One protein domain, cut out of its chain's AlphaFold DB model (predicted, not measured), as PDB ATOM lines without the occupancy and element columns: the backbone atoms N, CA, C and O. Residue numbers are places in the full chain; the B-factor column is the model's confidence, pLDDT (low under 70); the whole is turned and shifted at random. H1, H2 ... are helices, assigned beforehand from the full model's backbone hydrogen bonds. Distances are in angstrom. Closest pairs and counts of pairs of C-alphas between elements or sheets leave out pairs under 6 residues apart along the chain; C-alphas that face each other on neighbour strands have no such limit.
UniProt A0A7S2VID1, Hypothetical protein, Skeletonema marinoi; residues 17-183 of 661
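This is residues 17 to 183 of the 661 residues of the protein "Hypothetical protein" of Skeletonema marinoi (UniProt A0A7S2VID1). The printed part is a long string of helices: H1 and H2 lead from the middle to H3 at one end, the kinked H4 and then H5 run back beside H2 and H1, and past H6 a loose group of H7, H8 and H9 makes the other end. Its 167 residues include nine named helices, H1 to H9 in order, and no named strand: all helix. It is extended, with a radius of gyration of the C-alphas of 23.6 A and spans of 64 by 40 by 38 A.

Start at H1, residues 25 to 28, which touches H5, residues 98 to 107; the closest C-alphas, of Pro 25 and Gly 104, are 4.2 A apart. H2, residues 31 to 39, touches H4, residues 75 to 95, at a steep tilt of 55 degrees, closest at C-alphas 31 and 95, 5.1 A. H3, residues 52 to 66, touches residues 78 to 86 of H4 alone, closest at C-alphas 56 and 82, 6.7 A. H6, residues 121 to 125, touches no helix. H7, residues 142 to 150, meets H8, residues 152 to 162, only through their link. H9, residues 167 to 172, only just touches H8, with 3 pairs of C-alphas within 8 A, the closest 155 and 169, 7.7 A. O i to N i+4 pairs are within hydrogen-bond range throughout H2, H6, H7, H8 and H9, 9 of 11 in H3, 15 of 17 in H4 and 4 of 6 in H5; H1 is too short for one.

Find H1 beginning at C-alpha 25, (43.182, 1.957, 86.824). H4 runs 28.3 A from C-alpha 75, (71.198, -10.292, 105.601), with a kink of 52 degrees near residue 89. H9 ends at C-alpha 172, (37.986, 5.915, 56.205).

The farthest C-alphas, of Asn 47 and Asn 172, are 65.8 A apart. The printed part has no cut; the links H2 to H3, H5 to H6 and H6 to H7 are long. Its mean pLDDT is 75.7, with 43 residues under 70, among them 125 to 145.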
ATOM      1  N   ALA A  17      44.666   4.516  75.381       53.00
ATOM      2  CA  ALA A  17      45.779   5.438  75.531       53.00
ATOM      3  C   ALA A  17      45.697   6.226  76.852       53.00
ATOM      4  O   ALA A  17      45.090   7.286  76.913       53.00
ATOM      5  N   ALA A  18      46.344   5.722  77.901       54.31
ATOM      6  CA  ALA A  18      46.723   6.534  79.049       54.31
ATOM      7  C   ALA A  18      47.908   7.422  78.645       54.31
ATOM      8  O   ALA A  18      48.842   6.948  77.991       54.31
ATOM      9  N   SER A  19      47.892   8.698  79.031       53.06
ATOM     10  CA  SER A  19      48.951   9.634  78.643       53.06
ATOM     11  C   SER A  19      50.304   9.271  79.239       53.06
ATOM     12  O   SER A  19      51.356   9.574  78.682       53.06
ATOM     13  N   THR A  20      50.259   8.568  80.366       56.84
ATOM     14  CA  THR A  20      51.400   8.016  81.077       56.84
ATOM     15  C   THR A  20      50.991   6.694  81.718       56.84
ATOM     16  O   THR A  20      49.814   6.467  82.010       56.84
ATOM     17  N   GLY A  21      51.968   5.850  82.047       58.09
ATOM     18  CA  GLY A  21      51.754   4.668  82.890       58.09
ATOM     19  C   GLY A  21      51.398   4.985  84.350       58.09
ATOM     20  O   GLY A  21      51.657   4.156  85.198       58.09
ATOM     21  N   ARG A  22      50.915   6.198  84.668       62.34
ATOM     22  CA  ARG A  22      50.391   6.594  85.993       62.34
ATOM     23  C   ARG A  22      48.882   6.851  85.984       62.34
ATOM     24  O   ARG A  22      48.310   7.205  87.008       62.34
ATOM     25  N   GLN A  23      48.251   6.742  84.818       67.50
ATOM     26  CA  GLN A  23      46.822   6.993  84.628       67.50
ATOM     27  C   GLN A  23      46.038   5.706  84.352       67.50
ATOM     28  O   GLN A  23      44.880   5.766  83.945       67.50
ATOM     29  N   GLN A  24      46.646   4.532  84.552       74.44
ATOM     30  CA  GLN A  24      45.914   3.277  84.435       74.44
ATOM     31  C   GLN A  24      45.098   3.030  85.713       74.44
ATOM     32  O   GLN A  24      45.492   3.476  86.792       74.44
ATOM     33  N   PRO A  25      43.983   2.279  85.641       77.81
ATOM     34  CA  PRO A  25      43.182   1.957  86.824       77.81
ATOM     35  C   PRO A  25      43.995   1.346  87.975       77.81
ATOM     36  O   PRO A  25      43.723   1.635  89.138       77.81
ATOM     37  N   ALA A  26      45.013   0.541  87.645       77.69
ATOM     38  CA  ALA A  26      45.923  -0.077  88.607       77.69
ATOM     39  C   ALA A  26      46.849   0.933  89.316       77.69
ATOM     40  O   ALA A  26      47.216   0.717  90.465       77.69
ATOM     41  N   ASP A  27      47.183   2.056  88.679       78.25
ATOM     42  CA  ASP A  27      47.994   3.114  89.295       78.25
ATOM     43  C   ASP A  27      47.126   4.095  90.090       78.25
ATOM     44  O   ASP A  27      47.525   4.613  91.135       78.25
ATOM     45  N   LEU A  28      45.913   4.352  89.592       82.88
ATOM     46  CA  LEU A  28      44.955   5.266  90.211       82.88
ATOM     47  C   LEU A  28      44.312   4.664  91.464       82.88
ATOM     48  O   LEU A  28      43.877   5.405  92.355       82.88
ATOM     49  N   THR A  29      44.267   3.333  91.573       88.31
ATOM     50  CA  THR A  29      43.738   2.683  92.770       88.31
ATOM     51  C   THR A  29      44.589   3.001  94.011       88.31
ATOM     52  O   THR A  29      45.820   3.052  93.960       88.31
ATOM     53  N   PRO A  30      43.963   3.218  95.181       91.50
ATOM     54  CA  PRO A  30      44.685   3.348  96.437       91.50
ATOM     55  C   PRO A  30      45.330   2.042  96.921       91.50
ATOM     56  O   PRO A  30      46.098   2.123  97.871       91.50
ATOM     57  N   VAL A  31      45.075   0.875  96.305       90.38
ATOM     58  CA  VAL A  31      45.594  -0.439  96.749       90.38
ATOM     59  C   VAL A  31      47.091  -0.390  97.067       90.38
ATOM     60  O   VAL A  31      47.474  -0.636  98.204       90.38
ATOM     61  N   PHE A  32      47.942   0.011  96.118       85.62
ATOM     62  CA  PHE A  32      49.395   0.036  96.339       85.62
ATOM     63  C   PHE A  32      49.822   1.053  97.405       85.62
ATOM     64  O   PHE A  32      50.751   0.805  98.174       85.62
ATOM     65  N   ARG A  33      49.114   2.185  97.500       88.94
ATOM     66  CA  ARG A  33      49.340   3.187  98.555       88.94
ATOM     67  C   ARG A  33      48.967   2.639  99.933       88.94
ATOM     68  O   ARG A  33      49.664   2.920 100.903       88.94
ATOM     69  N   LEU A  34      47.899   1.850 100.014       90.25
ATOM     70  CA  LEU A  34      47.448   1.195 101.236       90.25
ATOM     71  C   LEU A  34      48.381   0.058 101.644       90.25
ATOM     72  O   LEU A  34      48.746   0.014 102.810       90.25
ATOM     73  N   ILE A  35      48.846  -0.778 100.707       87.75
ATOM     74  CA  ILE A  35      49.880  -1.794 100.978       87.75
ATOM     75  C   ILE A  35      51.102  -1.126 101.600       87.75
ATOM     76  O   ILE A  35      51.534  -1.526 102.674       87.75
ATOM     77  N   LYS A  36      51.605  -0.045 100.989       87.06
ATOM     78  CA  LYS A  36      52.747   0.703 101.532       87.06
ATOM     79  C   LYS A  36      52.461   1.279 102.923       87.06
ATOM     80  O   LYS A  36      53.345   1.287 103.770       87.06
ATOM     81  N   LYS A  37      51.238   1.761 103.171       89.19
ATOM     82  CA  LYS A  37      50.822   2.272 104.485       89.19
ATOM     83  C   LYS A  37      50.761   1.163 105.539       89.19
ATOM     84  O   LYS A  37      51.179   1.395 106.666       89.19
ATOM     85  N   PHE A  38      50.240  -0.012 105.191       86.94
ATOM     86  CA  PHE A  38      50.144  -1.152 106.102       86.94
ATOM     87  C   PHE A  38      51.510  -1.773 106.376       86.94
ATOM     88  O   PHE A  38      51.798  -2.081 107.526       86.94
ATOM     89  N   GLN A  39      52.374  -1.842 105.362       84.81
ATOM     90  CA  GLN A  39      53.744  -2.336 105.483       84.81
ATOM     91  C   GLN A  39      54.543  -1.598 106.562       84.81
ATOM     92  O   GLN A  39      55.324  -2.223 107.263       84.81
ATOM     93  N   LEU A  40      54.344  -0.284 106.727       83.56
ATOM     94  CA  LEU A  40      55.058   0.498 107.746       83.56
ATOM     95  C   LEU A  40      54.780   0.033 109.183       83.56
ATOM     96  O   LEU A  40      55.582   0.314 110.065       83.56
ATOM     97  N   ASN A  41      53.659  -0.656 109.407       80.69
ATOM     98  CA  ASN A  41      53.194  -1.071 110.728       80.69
ATOM     99  C   ASN A  41      53.003  -2.596 110.837       80.69
ATOM    100  O   ASN A  41      52.408  -3.060 111.809       80.69
ATOM    101  N   ALA A  42      53.441  -3.364 109.834       78.69
ATOM    102  CA  ALA A  42      53.304  -4.814 109.783       78.69
ATOM    103  C   ALA A  42      54.676  -5.474 109.956       78.69
ATOM    104  O   ALA A  42      55.649  -5.082 109.317       78.69
ATOM    105  N   THR A  43      54.743  -6.471 110.832       81.00
ATOM    106  CA  THR A  43      55.916  -7.324 111.055       81.00
ATOM    107  C   THR A  43      55.398  -8.708 111.404       81.00
ATOM    108  O   THR A  43      54.408  -8.828 112.136       81.00
ATOM    109  N   ALA A  44      56.035  -9.742 110.866       73.94
ATOM    110  CA  ALA A  44      55.638 -11.115 111.097       73.94
ATOM    111  C   ALA A  44      55.790 -11.429 112.591       73.94
ATOM    112  O   ALA A  44      56.835 -11.179 113.192       73.94
ATOM    113  N   LYS A  45      54.722 -11.938 113.209       67.88
ATOM    114  CA  LYS A  45      54.761 -12.456 114.581       67.88
ATOM    115  C   LYS A  45      54.997 -13.961 114.519       67.88
ATOM    116  O   LYS A  45      54.380 -14.622 113.686       67.88
ATOM    117  N   ASP A  46      55.803 -14.486 115.441       54.69
ATOM    118  CA  ASP A  46      56.321 -15.868 115.456       54.69
ATOM    119  C   ASP A  46      55.259 -16.997 115.410       54.69
ATOM    120  O   ASP A  46      55.614 -18.153 115.223       54.69
ATOM    121  N   ASN A  47      53.958 -16.696 115.527       50.66
ATOM    122  CA  ASN A  47      52.906 -17.696 115.765       50.66
ATOM    123  C   ASN A  47      51.817 -17.838 114.680       50.66
ATOM    124  O   ASN A  47      50.854 -18.561 114.921       50.66
ATOM    125  N   VAL A  48      51.881 -17.165 113.521       50.25
ATOM    126  CA  VAL A  48      50.694 -17.097 112.621       50.25
ATOM    127  C   VAL A  48      50.788 -17.956 111.350       50.25
ATOM    128  O   VAL A  48      49.787 -18.124 110.660       50.25
ATOM    129  N   ALA A  49      51.930 -18.572 111.032       51.66
ATOM    130  CA  ALA A  49      52.037 -19.360 109.801       51.66
ATOM    131  C   ALA A  49      52.904 -20.618 109.960       51.66
ATOM    132  O   ALA A  49      54.073 -20.622 109.575       51.66
ATOM    133  N   CYS A  50      52.323 -21.702 110.489       54.91
ATOM    134  CA  CYS A  50      52.947 -23.028 110.416       54.91
ATOM    135  C   CYS A  50      53.316 -23.346 108.952       54.91
ATOM    136  O   CYS A  50      52.452 -23.348 108.077       54.91
ATOM    137  N   GLY A  51      54.607 -23.565 108.683       66.06
ATOM    138  CA  GLY A  51      55.154 -24.010 107.393       66.06
ATOM    139  C   GLY A  51      55.454 -22.930 106.338       66.06
ATOM    140  O   GLY A  51      56.323 -23.143 105.492       66.06
ATOM    141  N   LEU A  52      54.810 -21.751 106.365       72.94
ATOM    142  CA  LEU A  52      55.070 -20.703 105.354       72.94
ATOM    143  C   LEU A  52      56.438 -20.035 105.548       72.94
ATOM    144  O   LEU A  52      57.120 -19.759 104.564       72.94
ATOM    145  N   SER A  53      56.842 -19.791 106.801       74.75
ATOM    146  CA  SER A  53      58.169 -19.233 107.103       74.75
ATOM    147  C   SER A  53      59.275 -20.166 106.630       74.75
ATOM    148  O   SER A  53      60.162 -19.730 105.906       74.75
ATOM    149  N   GLU A  54      59.159 -21.455 106.949       77.94
ATOM    150  CA  GLU A  54      60.118 -22.491 106.549       77.94
ATOM    151  C   GLU A  54      60.211 -22.607 105.025       77.94
ATOM    152  O   GLU A  54      61.308 -22.599 104.471       77.94
ATOM    153  N   SER A  55      59.064 -22.600 104.336       80.75
ATOM    154  CA  SER A  55      59.018 -22.636 102.871       80.75
ATOM    155  C   SER A  55      59.709 -21.416 102.255       80.75
ATOM    156  O   SER A  55      60.534 -21.547 101.352       80.75
ATOM    157  N   ILE A  56      59.396 -20.202 102.724       83.00
ATOM    158  CA  ILE A  56      60.003 -18.974 102.192       83.00
ATOM    159  C   ILE A  56      61.511 -18.962 102.478       83.00
ATOM    160  O   ILE A  56      62.296 -18.636 101.583       83.00
ATOM    161  N   ASP A  57      61.929 -19.357 103.678       80.56
ATOM    162  CA  ASP A  57      63.343 -19.432 104.048       80.56
ATOM    163  C   ASP A  57      64.114 -20.448 103.192       80.56
ATOM    164  O   ASP A  57      65.219 -20.142 102.723       80.56
ATOM    165  N   GLU A  58      63.528 -21.613 102.901       81.88
ATOM    166  CA  GLU A  58      64.099 -22.611 101.991       81.88
ATOM    167  C   GLU A  58      64.247 -22.051 100.567       81.88
ATOM    168  O   GLU A  58      65.309 -22.173  99.945       81.88
ATOM    169  N   TYR A  59      63.231 -21.345 100.059       82.44
ATOM    170  CA  TYR A  59      63.287 -20.702  98.744       82.44
ATOM    171  C   TYR A  59      64.420 -19.670  98.645       82.44
ATOM    172  O   TYR A  59      65.134 -19.632  97.638       82.44
ATOM    173  N   PHE A  60      64.611 -18.840  99.676       81.50
ATOM    174  CA  PHE A  60      65.684 -17.840  99.716       81.50
ATOM    175  C   PHE A  60      67.074 -18.441  99.947       81.50
ATOM    176  O   PHE A  60      68.068 -17.819  99.571       81.50
ATOM    177  N   THR A  61      67.163 -19.619 100.563       78.06
ATOM    178  CA  THR A  61      68.444 -20.260 100.898       78.06
ATOM    179  C   THR A  61      68.934 -21.190  99.788       78.06
ATOM    180  O   THR A  61      70.131 -21.209  99.489       78.06
ATOM    181  N   THR A  62      68.014 -21.889  99.124       77.62
ATOM    182  CA  THR A  62      68.333 -22.940  98.151       77.62
ATOM    183  C   THR A  62      67.943 -22.525  96.733       77.62
ATOM    184  O   THR A  62      68.807 -22.318  95.878       77.62
ATOM    185  N   LEU A  63      66.648 -22.338  96.466       69.81
ATOM    186  CA  LEU A  63      66.127 -22.230  95.098       69.81
ATOM    187  C   LEU A  63      66.540 -20.929  94.396       69.81
ATOM    188  O   LEU A  63      67.081 -20.962  93.289       69.81
ATOM    189  N   LEU A  64      66.369 -19.772  95.039       77.19
ATOM    190  CA  LEU A  64      66.740 -18.478  94.447       77.19
ATOM    191  C   LEU A  64      68.253 -18.344  94.240       77.19
ATOM    192  O   LEU A  64      68.693 -17.747  93.253       77.19
ATOM    193  N   ARG A  65      69.045 -18.978  95.112       73.38
ATOM    194  CA  ARG A  65      70.503 -19.035  94.995       73.38
ATOM    195  C   ARG A  65      70.934 -19.819  93.760       73.38
ATOM    196  O   ARG A  65      71.772 -19.333  93.002       73.38
ATOM    197  N   THR A  66      70.333 -20.985  93.516       72.31
ATOM    198  CA  THR A  66      70.595 -21.772  92.295       72.31
ATOM    199  C   THR A  66      70.159 -21.050  91.016       72.31
ATOM    200  O   THR A  66      70.770 -21.235  89.969       72.31
ATOM    201  N   GLY A  67      69.169 -20.154  91.107       69.25
ATOM    202  CA  GLY A  67      68.731 -19.269  90.022       69.25
ATOM    203  C   GLY A  67      69.568 -17.995  89.831       69.25
ATOM    204  O   GLY A  67      69.194 -17.149  89.021       69.25
ATOM    205  N   GLY A  68      70.674 -17.828  90.569       74.31
ATOM    206  CA  GLY A  68      71.601 -16.697  90.430       74.31
ATOM    207  C   GLY A  68      71.267 -15.453  91.265       74.31
ATOM    208  O   GLY A  68      71.992 -14.462  91.182       74.31
ATOM    209  N   LEU A  69      70.218 -15.478  92.096       75.25
ATOM    210  CA  LEU A  69      69.896 -14.391  93.025       75.25
ATOM    211  C   LEU A  69      70.452 -14.708  94.420       75.25
ATOM    212  O   LEU A  69      69.827 -15.416  95.206       75.25
ATOM    213  N   ASN A  70      71.626 -14.158  94.744       79.62
ATOM    214  CA  ASN A  70      72.258 -14.308  96.056       79.62
ATOM    215  C   ASN A  70      72.108 -13.026  96.898       79.62
ATOM    216  O   ASN A  70      72.626 -11.971  96.531       79.62
ATOM    217  N   LEU A  71      71.417 -13.126  98.038       77.25
ATOM    218  CA  LEU A  71      71.198 -12.022  98.985       77.25
ATOM    219  C   LEU A  71      71.977 -12.184 100.302       77.25
ATOM    220  O   LEU A  71      71.792 -11.383 101.219       77.25
ATOM    221  N   ASP A  72      72.871 -13.169 100.401       76.69
ATOM    222  CA  ASP A  72      73.616 -13.467 101.633       76.69
ATOM    223  C   ASP A  72      74.591 -12.335 102.013       76.69
ATOM    224  O   ASP A  72      74.849 -12.101 103.190       76.69
ATOM    225  N   GLY A  73      75.042 -11.540 101.034       79.38
ATOM    226  CA  GLY A  73      75.816 -10.314 101.266       79.38
ATOM    227  C   GLY A  73      75.015  -9.156 101.882       79.38
ATOM    228  O   GLY A  73      75.591  -8.124 102.227       79.38
ATOM    229  N   ASN A  74      73.688  -9.283 102.025       83.88
ATOM    230  CA  ASN A  74      72.860  -8.309 102.736       83.88
ATOM    231  C   ASN A  74      71.758  -8.991 103.575       83.88
ATOM    232  O   ASN A  74      70.575  -8.952 103.211       83.88
ATOM    233  N   PRO A  75      72.125  -9.552 104.744       81.75
ATOM    234  CA  PRO A  75      71.198 -10.292 105.601       81.75
ATOM    235  C   PRO A  75      69.992  -9.463 106.056       81.75
ATOM    236  O   PRO A  75      68.888  -9.985 106.187       81.75
ATOM    237  N   ARG A  76      70.171  -8.146 106.238       84.75
ATOM    238  CA  ARG A  76      69.078  -7.233 106.611       84.75
ATOM    239  C   ARG A  76      68.020  -7.133 105.514       84.75
ATOM    240  O   ARG A  76      66.834  -7.204 105.818       84.75
ATOM    241  N   LYS A  77      68.428  -6.999 104.246       83.94
ATOM    242  CA  LYS A  77      67.489  -6.988 103.110       83.94
ATOM    243  C   LYS A  77      66.813  -8.342 102.925       83.94
ATOM    244  O   LYS A  77      65.615  -8.366 102.676       83.94
ATOM    245  N   LYS A  78      67.558  -9.444 103.083       84.50
ATOM    246  CA  LYS A  78      67.013 -10.810 103.043       84.50
ATOM    247  C   LYS A  78      65.895 -10.970 104.079       84.50
ATOM    248  O   LYS A  78      64.766 -11.266 103.706       84.50
ATOM    249  N   LYS A  79      66.172 -10.639 105.346       83.75
ATOM    250  CA  LYS A  79      65.187 -10.705 106.436       83.75
ATOM    251  C   LYS A  79      63.982  -9.789 106.205       83.75
ATOM    252  O   LYS A  79      62.858 -10.216 106.414       83.75
ATOM    253  N   ALA A  80      64.197  -8.562 105.726       84.88
ATOM    254  CA  ALA A  80      63.105  -7.632 105.423       84.88
ATOM    255  C   ALA A  80      62.191  -8.120 104.281       84.88
ATOM    256  O   ALA A  80      60.996  -7.844 104.294       84.88
ATOM    257  N   LEU A  81      62.734  -8.831 103.288       85.81
ATOM    258  CA  LEU A  81      61.940  -9.422 102.207       85.81
ATOM    259  C   LEU A  81      61.125 -10.622 102.689       85.81
ATOM    260  O   LEU A  81      59.958 -10.729 102.329       85.81
ATOM    261  N   ILE A  82      61.723 -11.487 103.511       85.06
ATOM    262  CA  ILE A  82      61.027 -12.620 104.133       85.06
ATOM    263  C   ILE A  82      59.878 -12.105 105.011       85.06
ATOM    264  O   ILE A  82      58.736 -12.509 104.820       85.06
ATOM    265  N   ASP A  83      60.153 -11.129 105.881       85.62
ATOM    266  CA  ASP A  83      59.153 -10.482 106.740       85.62
ATOM    267  C   ASP A  83      58.014  -9.834 105.933       85.62
ATOM    268  O   ASP A  83      56.833 -10.024 106.231       85.62
ATOM    269  N   PHE A  84      58.355  -9.137 104.844       87.19
ATOM    270  CA  PHE A  84      57.367  -8.574 103.928       87.19
ATOM    271  C   PHE A  84      56.479  -9.651 103.295       87.19
ATOM    272  O   PHE A  84      55.266  -9.466 103.235       87.19
ATOM    273  N   LEU A  85      57.060 -10.759 102.820       86.88
ATOM    274  CA  LEU A  85      56.316 -11.854 102.191       86.88
ATOM    275  C   LEU A  85      55.411 -12.582 103.187       86.88
ATOM    276  O   LEU A  85      54.297 -12.947 102.820       86.88
ATOM    277  N   LEU A  86      55.848 -12.729 104.438       84.88
ATOM    278  CA  LEU A  86      55.039 -13.296 105.517       84.88
ATOM    279  C   LEU A  86      53.848 -12.402 105.879       84.88
ATOM    280  O   LEU A  86      52.745 -12.902 106.082       84.88
ATOM    281  N   CYS A  87      54.038 -11.082 105.892       85.88
ATOM    282  CA  CYS A  87      52.960 -10.120 106.138       85.88
ATOM    283  C   CYS A  87      52.065  -9.871 104.910       85.88
ATOM    284  O   CYS A  87      50.997  -9.261 105.027       85.88
ATOM    285  N   LEU A  88      52.507 -10.263 103.709       86.19
ATOM    286  CA  LEU A  88      51.850  -9.905 102.452       86.19
ATOM    287  C   LEU A  88      50.390 -10.374 102.365       86.19
ATOM    288  O   LEU A  88      49.573  -9.560 101.933       86.19
ATOM    289  N   PRO A  89      50.013 -11.602 102.780       84.50
ATOM    290  CA  PRO A  89      48.620 -12.042 102.748       84.50
ATOM    291  C   PRO A  89      47.684 -11.110 103.529       84.50
ATOM    292  O   PRO A  89      46.692 -10.637 102.974       84.50
ATOM    293  N   GLU A  90      48.047 -10.753 104.764       83.50
ATOM    294  CA  GLU A  90      47.258  -9.854 105.617       83.50
ATOM    295  C   GLU A  90      47.193  -8.431 105.032       83.50
ATOM    296  O   GLU A  90      46.143  -7.779 105.016       83.50
ATOM    297  N   MET A  91      48.313  -7.933 104.492       86.25
ATOM    298  CA  MET A  91      48.347  -6.632 103.816       86.25
ATOM    299  C   MET A  91      47.463  -6.610 102.566       86.25
ATOM    300  O   MET A  91      46.800  -5.601 102.298       86.25
ATOM    301  N   LEU A  92      47.450  -7.694 101.788       87.06
ATOM    302  CA  LEU A  92      46.598  -7.834 100.611       87.06
ATOM    303  C   LEU A  92      45.126  -7.893 101.011       87.06
ATOM    304  O   LEU A  92      44.339  -7.166 100.418       87.06
ATOM    305  N   GLU A  93      44.759  -8.643 102.047       86.12
ATOM    306  CA  GLU A  93      43.379  -8.714 102.543       86.12
ATOM    307  C   GLU A  93      42.822  -7.327 102.910       86.12
ATOM    308  O   GLU A  93      41.725  -6.948 102.495       86.12
ATOM    309  N   LYS A  94      43.622  -6.504 103.597       86.38
ATOM    310  CA  LYS A  94      43.226  -5.143 104.005       86.38
ATOM    311  C   LYS A  94      43.209  -4.134 102.853       86.38
ATOM    312  O   LYS A  94      42.490  -3.133 102.903       86.38
ATOM    313  N   SER A  95      44.034  -4.336 101.826       89.19
ATOM    314  CA  SER A  95      44.220  -3.364 100.738       89.19
ATOM    315  C   SER A  95      43.404  -3.683  99.484       89.19
ATOM    316  O   SER A  95      42.836  -2.761  98.897       89.19
ATOM    317  N   MET A  96      43.268  -4.956  99.107       89.31
ATOM    318  CA  MET A  96      42.618  -5.458  97.884       89.31
ATOM    319  C   MET A  96      41.088  -5.548  97.995       89.31
ATOM    320  O   MET A  96      40.448  -6.424  97.418       89.31
ATOM    321  N   LEU A  97      40.467  -4.611  98.707       89.44
ATOM    322  CA  LEU A  97      39.012  -4.547  98.810       89.44
ATOM    323  C   LEU A  97      38.392  -4.043  97.502       89.44
ATOM    324  O   LEU A  97      38.915  -3.128  96.855       89.44
ATOM    325  N   LYS A  98      37.205  -4.563  97.158       87.88
ATOM    326  CA  LYS A  98      36.431  -4.154  95.968       87.88
ATOM    327  C   LYS A  98      36.296  -2.633  95.857       87.88
ATOM    328  O   LYS A  98      36.449  -2.085  94.770       87.88
ATOM    329  N   ILE A  99      36.062  -1.941  96.975       89.56
ATOM    330  CA  ILE A  99      35.929  -0.478  97.016       89.56
ATOM    331  C   ILE A  99      37.221   0.250  96.610       89.56
ATOM    332  O   ILE A  99      37.168   1.255  95.903       89.56
ATOM    333  N   HIS A 100      38.391  -0.258  97.005       91.94
ATOM    334  CA  HIS A 100      39.685   0.321  96.641       91.94
ATOM    335  C   HIS A 100      39.994   0.086  95.167       91.94
ATOM    336  O   HIS A 100      40.424   1.000  94.468       91.94
ATOM    337  N   ILE A 101      39.715  -1.115  94.670       88.69
ATOM    338  CA  ILE A 101      39.896  -1.440  93.255       88.69
ATOM    339  C   ILE A 101      38.957  -0.570  92.403       88.69
ATOM    340  O   ILE A 101      39.431   0.121  91.501       88.69
ATOM    341  N   LYS A 102      37.660  -0.493  92.752       88.75
ATOM    342  CA  LYS A 102      36.637   0.298  92.033       88.75
ATOM    343  C   LYS A 102      37.063   1.760  91.851       88.75
ATOM    344  O   LYS A 102      36.910   2.296  90.757       88.75
ATOM    345  N   LYS A 103      37.671   2.386  92.869       90.12
ATOM    346  CA  LYS A 103      38.154   3.781  92.799       90.12
ATOM    347  C   LYS A 103      39.101   4.039  91.623       90.12
ATOM    348  O   LYS A 103      38.998   5.087  90.994       90.12
ATOM    349  N   GLY A 104      39.985   3.093  91.296       87.94
ATOM    350  CA  GLY A 104      40.896   3.229  90.154       87.94
ATOM    351  C   GLY A 104      40.162   3.249  88.810       87.94
ATOM    352  O   GLY A 104      40.455   4.079  87.951       87.94
ATOM    353  N   PHE A 105      39.156   2.386  88.649       86.50
ATOM    354  CA  PHE A 105      38.343   2.309  87.431       86.50
ATOM    355  C   PHE A 105      37.410   3.517  87.266       86.50
ATOM    356  O   PHE A 105      37.262   4.014  86.150       86.50
ATOM    357  N   VAL A 106      36.847   4.032  88.366       87.38
ATOM    358  CA  VAL A 106      36.046   5.272  88.368       87.38
ATOM    359  C   VAL A 106      36.905   6.482  87.995       87.38
ATOM    360  O   VAL A 106      36.492   7.318  87.188       87.38
ATOM    361  N   ALA A 107      38.118   6.578  88.548       84.00
ATOM    362  CA  ALA A 107      39.047   7.666  88.251       84.00
ATOM    363  C   ALA A 107      39.512   7.650  86.785       84.00
ATOM    364  O   ALA A 107      39.606   8.705  86.165       84.00
ATOM    365  N   ALA A 108      39.732   6.461  86.215       79.19
ATOM    366  CA  ALA A 108      40.062   6.291  84.800       79.19
ATOM    367  C   ALA A 108      38.864   6.510  83.851       79.19
ATOM    368  O   ALA A 108      39.043   6.504  82.636       79.19
ATOM    369  N   GLY A 109      37.641   6.656  84.374       80.19
ATOM    370  CA  GLY A 109      36.422   6.779  83.570       80.19
ATOM    371  C   GLY A 109      35.931   5.474  82.940       80.19
ATOM    372  O   GLY A 109      35.032   5.514  82.109       80.19
ATOM    373  N   MET A 110      36.496   4.319  83.303       81.00
ATOM    374  CA  MET A 110      36.076   3.022  82.751       81.00
ATOM    375  C   MET A 110      34.708   2.575  83.260       81.00
ATOM    376  O   MET A 110      34.017   1.831  82.572       81.00
ATOM    377  N   ILE A 111      34.340   3.041  84.449       84.56
ATOM    378  CA  ILE A 111      33.014   2.894  85.040       84.56
ATOM    379  C   ILE A 111      32.615   4.218  85.688       84.56
ATOM    380  O   ILE A 111      33.469   5.030  86.061       84.56
ATOM    381  N   ASP A 112      31.326   4.426  85.851       85.00
ATOM    382  CA  ASP A 112      30.749   5.546  86.562       85.00
ATOM    383  C   ASP A 112      30.697   5.264  88.070       85.00
ATOM    384  O   ASP A 112      30.909   4.145  88.548       85.00
ATOM    385  N   GLU A 113      30.478   6.314  88.848       87.56
ATOM    386  CA  GLU A 113      30.471   6.204  90.304       87.56
ATOM    387  C   GLU A 113      29.163   5.592  90.823       87.56
ATOM    388  O   GLU A 113      29.207   4.726  91.705       87.56
ATOM    389  N   GLU A 114      28.044   5.983  90.207       85.19
ATOM    390  CA  GLU A 114      26.671   5.679  90.609       85.19
ATOM    391  C   GLU A 114      26.308   4.206  90.376       85.19
ATOM    392  O   GLU A 114      26.096   3.452  91.323       85.19
ATOM    393  N   THR A 115      26.313   3.764  89.121       82.88
ATOM    394  CA  THR A 115      25.977   2.394  88.720       82.88
ATOM    395  C   THR A 115      27.198   1.477  88.784       82.88
ATOM    396  O   THR A 115      27.089   0.323  89.192       82.88
ATOM    397  N   GLY A 116      28.395   1.984  88.465       81.00
ATOM    398  CA  GLY A 116      29.615   1.177  88.426       81.00
ATOM    399  C   GLY A 116      29.735   0.273  87.201       81.00
ATOM    400  O   GLY A 116      30.548  -0.652  87.233       81.00
ATOM    401  N   TYR A 117      28.959   0.535  86.149       73.19
ATOM    402  CA  TYR A 117      28.892  -0.303  84.948       73.19
ATOM    403  C   TYR A 117      29.123   0.471  83.651       73.19
ATOM    404  O   TYR A 117      29.476  -0.134  82.639       73.19
ATOM    405  N   VAL A 118      28.934   1.790  83.660       76.38
ATOM    406  CA  VAL A 118      28.906   2.599  82.443       76.38
ATOM    407  C   VAL A 118      30.201   3.395  82.304       76.38
ATOM    408  O   VAL A 118      30.552   4.159  83.201       76.38
ATOM    409  N   PRO A 119      30.934   3.279  81.187       78.62
ATOM    410  CA  PRO A 119      32.097   4.122  80.950       78.62
ATOM    411  C   PRO A 119      31.704   5.599  80.818       78.62
ATOM    412  O   PRO A 119      30.750   5.955  80.129       78.62
ATOM    413  N   VAL A 120      32.497   6.482  81.423       79.69
ATOM    414  CA  VAL A 120      32.317   7.935  81.361       79.69
ATOM    415  C   VAL A 120      33.232   8.497  80.275       79.69
ATOM    416  O   VAL A 120      34.430   8.689  80.491       79.69
ATOM    417  N   TYR A 121      32.653   8.783  79.104       73.25
ATOM    418  CA  TYR A 121      33.378   9.225  77.905       73.25
ATOM    419  C   TYR A 121      34.339  10.396  78.167       73.25
ATOM    420  O   TYR A 121      35.505  10.324  77.790       73.25
ATOM    421  N   GLU A 122      33.894  11.444  78.867       72.25
ATOM    422  CA  GLU A 122      34.734  12.624  79.136       72.25
ATOM    423  C   GLU A 122      35.967  12.294  79.990       72.25
ATOM    424  O   GLU A 122      37.063  12.786  79.722       72.25
ATOM    425  N   LYS A 123      35.817  11.405  80.984       74.00
ATOM    426  CA  LYS A 123      36.931  10.952  81.827       74.00
ATOM    427  C   LYS A 123      37.902  10.067  81.038       74.00
ATOM    428  O   LYS A 123      39.106  10.276  81.135       74.00
ATOM    429  N   LEU A 124      37.391   9.143  80.216       71.94
ATOM    430  CA  LEU A 124      38.218   8.298  79.343       71.94
ATOM    431  C   LEU A 124      39.040   9.138  78.368       71.94
ATOM    432  O   LEU A 124      40.249   8.953  78.239       71.94
ATOM    433  N   MET A 125      38.394  10.098  77.712       67.62
ATOM    434  CA  MET A 125      39.051  10.954  76.736       67.62
ATOM    435  C   MET A 125      40.046  11.926  77.382       67.62
ATOM    436  O   MET A 125      41.094  12.193  76.795       67.62
ATOM    437  N   GLY A 126      39.783  12.376  78.614       62.66
ATOM    438  CA  GLY A 126      40.705  13.197  79.403       62.66
ATOM    439  C   GLY A 126      42.047  12.527  79.738       62.66
ATOM    440  O   GLY A 126      42.987  13.224  80.115       62.66
ATOM    441  N   THR A 127      42.174  11.204  79.570       57.94
ATOM    442  CA  THR A 127      43.435  10.468  79.797       57.94
ATOM    443  C   THR A 127      44.347  10.373  78.567       57.94
ATOM    444  O   THR A 127      45.498   9.971  78.705       57.94
ATOM    445  N   CYS A 128      43.907  10.784  77.373       59.41
ATOM    446  CA  CYS A 128      44.698  10.694  76.138       59.41
ATOM    447  C   CYS A 128      45.722  11.850  76.000       59.41
ATOM    448  O   CYS A 128      45.363  13.009  76.184       59.41
ATOM    449  N   ILE A 129      46.972  11.586  75.562       51.56
ATOM    450  CA  ILE A 129      48.053  12.607  75.373       51.56
ATOM    451  C   ILE A 129      47.621  13.803  74.510       51.56
ATOM    452  O   ILE A 129      48.092  14.916  74.724       51.56
ATOM    453  N   ARG A 130      46.661  13.616  73.594       54.12
ATOM    454  CA  ARG A 130      46.078  14.706  72.788       54.12
ATOM    455  C   ARG A 130      45.443  15.845  73.622       54.12
ATOM    456  O   ARG A 130      45.004  16.835  73.047       54.12
ATOM    457  N   TRP A 131      45.344  15.703  74.948       50.81
ATOM    458  CA  TRP A 131      44.583  16.581  75.843       50.81
ATOM    459  C   TRP A 131      45.436  17.401  76.819       50.81
ATOM    460  O   TRP A 131      44.909  18.324  77.435       50.81
ATOM    461  N   ALA A 132      46.736  17.119  76.932       38.25
ATOM    462  CA  ALA A 132      47.641  17.808  77.853       38.25
ATOM    463  C   ALA A 132      48.797  18.492  77.107       38.25
ATOM    464  O   ALA A 132      49.963  18.285  77.423       38.25
ATOM    465  N   SER A 133      48.474  19.314  76.108       40.56
ATOM    466  CA  SER A 133      49.383  20.390  75.711       40.56
ATOM    467  C   SER A 133      48.982  21.663  76.451       40.56
ATOM    468  O   SER A 133      47.800  22.012  76.520       40.56
ATOM    469  N   THR A 134      49.968  22.355  77.016       40.03
ATOM    470  CA  THR A 134      49.827  23.724  77.531       40.03
ATOM    471  C   THR A 134      49.625  24.741  76.407       40.03
ATOM    472  O   THR A 134      49.237  25.876  76.674       40.03
ATOM    473  N   ASP A 135      49.845  24.334  75.155       44.12
ATOM    474  CA  ASP A 135      49.603  25.145  73.971       44.12
ATOM    475  C   ASP A 135      48.113  25.117  73.588       44.12
ATOM    476  O   ASP A 135      47.518  24.060  73.338       44.12
ATOM    477  N   LYS A 136      47.497  26.303  73.536       43.47
ATOM    478  CA  LYS A 136      46.081  26.496  73.190       43.47
ATOM    479  C   LYS A 136      45.759  26.046  71.756       43.47
ATOM    480  O   LYS A 136      44.590  25.795  71.473       43.47
ATOM    481  N   ASN A 137      46.772  25.865  70.902       43.53
ATOM    482  CA  ASN A 137      46.630  25.473  69.497       43.53
ATOM    483  C   ASN A 137      46.726  23.953  69.242       43.53
ATOM    484  O   ASN A 137      46.478  23.509  68.126       43.53
ATOM    485  N   VAL A 138      47.062  23.143  70.258       46.97
ATOM    486  CA  VAL A 138      47.304  21.680  70.131       46.97
ATOM    487  C   VAL A 138      46.165  20.842  70.740       46.97
ATOM    488  O   VAL A 138      46.208  19.612  70.783       46.97
ATOM    489  N   ARG A 139      45.092  21.487  71.207       50.19
ATOM    490  CA  ARG A 139      43.879  20.777  71.630       50.19
ATOM    491  C   ARG A 139      43.138  20.282  70.392       50.19
ATOM    492  O   ARG A 139      42.943  21.040  69.447       50.19
ATOM    493  N   ILE A 140      42.654  19.039  70.425       51.88
ATOM    494  CA  ILE A 140      41.639  18.594  69.462       51.88
ATOM    495  C   ILE A 140      40.498  19.616  69.514       51.88
ATOM    496  O   ILE A 140      39.893  19.802  70.577       51.88
ATOM    497  N   GLN A 141      40.228  20.283  68.389       57.78
ATOM    498  CA  GLN A 141      39.091  21.189  68.262       57.78
ATOM    499  C   GLN A 141      37.828  20.452  68.717       57.78
ATOM    500  O   GLN A 141      37.678  19.263  68.433       57.78
ATOM    501  N   MET A 142      36.918  21.126  69.426       62.50
ATOM    502  CA  MET A 142      35.675  20.506  69.915       62.50
ATOM    503  C   MET A 142      34.964  19.706  68.806       62.50
ATOM    504  O   MET A 142      34.504  18.593  69.049       62.50
ATOM    505  N   ALA A 143      35.013  20.214  67.570       64.56
ATOM    506  CA  ALA A 143      34.539  19.553  66.358       64.56
ATOM    507  C   ALA A 143      35.084  18.124  66.164       64.56
ATOM    508  O   ALA A 143      34.314  17.206  65.915       64.56
ATOM    509  N   ALA A 144      36.382  17.884  66.354       66.75
ATOM    510  CA  ALA A 144      36.961  16.551  66.180       66.75
ATOM    511  C   ALA A 144      36.616  15.587  67.335       66.75
ATOM    512  O   ALA A 144      36.573  14.375  67.123       66.75
ATOM    513  N   LYS A 145      36.299  16.088  68.541       66.12
ATOM    514  CA  LYS A 145      35.738  15.250  69.623       66.12
ATOM    515  C   LYS A 145      34.302  14.832  69.328       66.12
ATOM    516  O   LYS A 145      33.946  13.686  69.600       66.12
ATOM    517  N   VAL A 146      33.504  15.758  68.796       71.69
ATOM    518  CA  VAL A 146      32.129  15.503  68.347       71.69
ATOM    519  C   VAL A 146      32.143  14.494  67.199       71.69
ATOM    520  O   VAL A 146      31.484  13.468  67.308       71.69
ATOM    521  N   HIS A 147      33.018  14.681  66.207       79.19
ATOM    522  CA  HIS A 147      33.216  13.736  65.102       79.19
ATOM    523  C   HIS A 147      33.590  12.325  65.586       79.19
ATOM    524  O   HIS A 147      32.992  11.335  65.172       79.19
ATOM    525  N   CYS A 148      34.530  12.203  66.536       73.88
ATOM    526  CA  CYS A 148      34.870  10.900  67.127       73.88
ATOM    527  C   CYS A 148      33.678  10.257  67.856       73.88
ATOM    528  O   CYS A 148      33.528   9.037  67.817       73.88
ATOM    529  N   ARG A 149      32.837  11.063  68.524       74.81
ATOM    530  CA  ARG A 149      31.622  10.584  69.198       74.81
ATOM    531  C   ARG A 149      30.592  10.087  68.180       74.81
ATOM    532  O   ARG A 149      30.032   9.016  68.384       74.81
ATOM    533  N   GLU A 150      30.381  10.816  67.089       83.12
ATOM    534  CA  GLU A 150      29.464  10.434  66.006       83.12
ATOM    535  C   GLU A 150      29.903   9.132  65.325       83.12
ATOM    536  O   GLU A 150      29.089   8.241  65.090       83.12
ATOM    537  N   LYS A 151      31.211   8.969  65.094       84.50
ATOM    538  CA  LYS A 151      31.791   7.772  64.468       84.50
ATOM    539  C   LYS A 151      32.005   6.592  65.409       84.50
ATOM    540  O   LYS A 151      32.360   5.504  64.954       84.50
ATOM    541  N   PHE A 152      31.746   6.757  66.704       81.38
ATOM    542  CA  PHE A 152      31.994   5.719  67.700       81.38
ATOM    543  C   PHE A 152      31.238   4.419  67.403       81.38
ATOM    544  O   PHE A 152      31.827   3.344  67.486       81.38
ATOM    545  N   GLN A 153      29.956   4.496  67.023       81.75
ATOM    546  CA  GLN A 153      29.152   3.298  66.744       81.75
ATOM    547  C   GLN A 153      29.663   2.520  65.524       81.75
ATOM    548  O   GLN A 153      29.720   1.291  65.561       81.75
ATOM    549  N   GLU A 154      30.057   3.225  64.463       86.44
ATOM    550  CA  GLU A 154      30.612   2.626  63.242       86.44
ATOM    551  C   GLU A 154      31.933   1.902  63.556       86.44
ATOM    552  O   GLU A 154      32.088   0.715  63.264       86.44
ATOM    553  N   LEU A 155      32.841   2.570  64.271       84.56
ATOM    554  CA  LEU A 155      34.123   1.997  64.691       84.56
ATOM    555  C   LEU A 155      33.953   0.836  65.682       84.56
ATOM    556  O   LEU A 155      34.689  -0.148  65.618       84.56
ATOM    557  N   MET A 156      32.968   0.911  66.580       83.19
ATOM    558  CA  MET A 156      32.653  -0.169  67.514       83.19
ATOM    559  C   MET A 156      32.197  -1.434  66.780       83.19
ATOM    560  O   MET A 156      32.608  -2.526  67.166       83.19
ATOM    561  N   ARG A 157      31.408  -1.312  65.704       85.25
ATOM    562  CA  ARG A 157      31.023  -2.466  64.874       85.25
ATOM    563  C   ARG A 157      32.240  -3.113  64.222       85.25
ATOM    564  O   ARG A 157      32.434  -4.313  64.376       85.25
ATOM    565  N   ILE A 158      33.126  -2.309  63.630       87.81
ATOM    566  CA  ILE A 158      34.395  -2.794  63.061       87.81
ATOM    567  C   ILE A 158      35.221  -3.532  64.123       87.81
ATOM    568  O   ILE A 158      35.735  -4.623  63.871       87.81
ATOM    569  N   GLN A 159      35.301  -2.981  65.337       85.44
ATOM    570  CA  GLN A 159      35.978  -3.631  66.456       85.44
ATOM    571  C   GLN A 159      35.339  -4.971  66.831       85.44
ATOM    572  O   GLN A 159      36.061  -5.925  67.118       85.44
ATOM    573  N   MET A 160      34.009  -5.052  66.867       82.38
ATOM    574  CA  MET A 160      33.286  -6.276  67.217       82.38
ATOM    575  C   MET A 160      33.455  -7.363  66.153       82.38
ATOM    576  O   MET A 160      33.673  -8.523  66.507       82.38
ATOM    577  N   ASP A 161      33.425  -6.983  64.879       86.31
ATOM    578  CA  ASP A 161      33.509  -7.911  63.754       86.31
ATOM    579  C   ASP A 161      34.941  -8.419  63.551       86.31
ATOM    580  O   ASP A 161      35.190  -9.625  63.476       86.31
ATOM    581  N   ASN A 162      35.913  -7.503  63.539       86.44
ATOM    582  CA  ASN A 162      37.301  -7.811  63.193       86.44
ATOM    583  C   ASN A 162      38.199  -8.026  64.419       86.44
ATOM    584  O   ASN A 162      39.330  -8.512  64.304       86.44
ATOM    585  N   GLY A 163      37.734  -7.654  65.614       86.75
ATOM    586  CA  GLY A 163      38.552  -7.643  66.826       86.75
ATOM    587  C   GLY A 163      39.648  -6.578  66.828       86.75
ATOM    588  O   GLY A 163      40.537  -6.628  67.680       86.75
ATOM    589  N   GLN A 164      39.644  -5.674  65.850       86.75
ATOM    590  CA  GLN A 164      40.609  -4.595  65.700       86.75
ATOM    591  C   GLN A 164      40.045  -3.520  64.769       86.75
ATOM    592  O   GLN A 164      39.537  -3.851  63.702       86.75
ATOM    593  N   ILE A 165      40.234  -2.252  65.125       85.19
ATOM    594  CA  ILE A 165      40.100  -1.121  64.202       85.19
ATOM    595  C   ILE A 165      41.487  -0.841  63.614       85.19
ATOM    596  O   ILE A 165      42.425  -0.500  64.343       85.19
ATOM    597  N   SER A 166      41.653  -1.022  62.304       81.19
ATOM    598  CA  SER A 166      42.917  -0.729  61.621       81.19
ATOM    599  C   SER A 166      43.099   0.775  61.375       81.19
ATOM    600  O   SER A 166      42.151   1.553  61.452       81.19
ATOM    601  N   TYR A 167      44.319   1.212  61.046       77.81
ATOM    602  CA  TYR A 167      44.545   2.609  60.645       77.81
ATOM    603  C   TYR A 167      43.809   2.974  59.348       77.81
ATOM    604  O   TYR A 167      43.392   4.120  59.204       77.81
ATOM    605  N   ALA A 168      43.605   2.014  58.441       81.75
ATOM    606  CA  ALA A 168      42.793   2.214  57.244       81.75
ATOM    607  C   ALA A 168      41.321   2.456  57.614       81.75
ATOM    608  O   ALA A 168      40.713   3.402  57.123       81.75
ATOM    609  N   ASP A 169      40.783   1.677  58.558       85.56
ATOM    610  CA  ASP A 169      39.424   1.884  59.071       85.56
ATOM    611  C   ASP A 169      39.287   3.263  59.729       85.56
ATOM    612  O   ASP A 169      38.327   3.979  59.463       85.56
ATOM    613  N   MET A 170      40.270   3.679  60.536       82.69
ATOM    614  CA  MET A 170      40.297   5.016  61.146       82.69
ATOM    615  C   MET A 170      40.304   6.130  60.094       82.69
ATOM    616  O   MET A 170      39.511   7.065  60.197       82.69
ATOM    617  N   ALA A 171      41.151   6.013  59.067       83.12
ATOM    618  CA  ALA A 171      41.242   6.988  57.983       83.12
ATOM    619  C   ALA A 171      39.926   7.097  57.195       83.12
ATOM    620  O   ALA A 171      39.448   8.205  56.960       83.12
ATOM    621  N   ASN A 172      39.286   5.963  56.885       87.06
ATOM    622  CA  ASN A 172      37.986   5.915  56.205       87.06
ATOM    623  C   ASN A 172      36.871   6.625  56.991       87.06
ATOM    624  O   ASN A 172      35.912   7.111  56.400       87.06
ATOM    625  N   HIS A 173      37.005   6.712  58.317       85.88
ATOM    626  CA  HIS A 173      36.051   7.393  59.196       85.88
ATOM    627  C   HIS A 173      36.505   8.811  59.582       85.88
ATOM    628  O   HIS A 173      35.913   9.430  60.468       85.88
ATOM    629  N   GLY A 174      37.550   9.351  58.944       80.69
ATOM    630  CA  GLY A 174      38.063  10.697  59.217       80.69
ATOM    631  C   GLY A 174      38.689  10.853  60.608       80.69
ATOM    632  O   GLY A 174      38.720  11.957  61.151       80.69
ATOM    633  N   ILE A 175      39.155   9.760  61.218       77.94
ATOM    634  CA  ILE A 175      39.852   9.796  62.505       77.94
ATOM    635  C   ILE A 175      41.340  10.081  62.248       77.94
ATOM    636  O   ILE A 175      42.006   9.270  61.599       77.94
ATOM    637  N   PRO A 176      41.894  11.199  62.756       70.06
ATOM    638  CA  PRO A 176      43.280  11.577  62.481       70.06
ATOM    639  C   PRO A 176      44.268  10.620  63.157       70.06
ATOM    640  O   PRO A 176      43.954  10.058  64.218       70.06
ATOM    641  N   ARG A 177      45.470  10.454  62.584       70.69
ATOM    642  CA  ARG A 177      46.492   9.548  63.133       70.69
ATOM    643  C   ARG A 177      47.082  10.081  64.438       70.69
ATOM    644  O   ARG A 177      46.859  11.214  64.864       70.69
ATOM    645  N   ASP A 178      47.814   9.210  65.122       65.88
ATOM    646  CA  ASP A 178      48.542   9.581  66.330       65.88
ATOM    647  C   ASP A 178      49.664  10.572  66.018       65.88
ATOM    648  O   ASP A 178      50.325  10.486  64.986       65.88
ATOM    649  N   ILE A 179      49.901  11.480  66.960       63.91
ATOM    650  CA  ILE A 179      50.998  12.438  66.918       63.91
ATOM    651  C   ILE A 179      52.126  11.883  67.796       63.91
ATOM    652  O   ILE A 179      51.893  11.455  68.930       63.91
ATOM    653  N   GLY A 180      53.345  11.836  67.265       57.88
ATOM    654  CA  GLY A 180      54.534  11.429  68.008       57.88
ATOM    655  C   GLY A 180      54.912  12.427  69.107       57.88
ATOM    656  O   GLY A 180      54.393  13.537  69.181       57.88
ATOM    657  N   SER A 181      55.893  12.070  69.937       57.69
ATOM    658  CA  SER A 181      56.403  12.932  71.022       57.69
ATOM    659  C   SER A 181      56.967  14.281  70.554       57.69
ATOM    660  O   SER A 181      57.139  15.180  71.368       57.69
ATOM    661  N   LYS A 182      57.243  14.428  69.252       61.03
ATOM    662  CA  LYS A 182      57.720  15.660  68.605       61.03
ATOM    663  C   LYS A 182      56.601  16.511  67.983       61.03
ATOM    664  O   LYS A 182      56.892  17.364  67.157       61.03
ATOM    665  N   CYS A 183      55.336  16.257  68.320       59.34
ATOM    666  CA  CYS A 183      54.181  16.954  67.736       59.34
ATOM    667  C   CYS A 183      54.027  16.790  66.207       59.34
ATOM    668  O   CYS A 183      53.375  17.604  65.563       59.34
TER     669      CYS A 183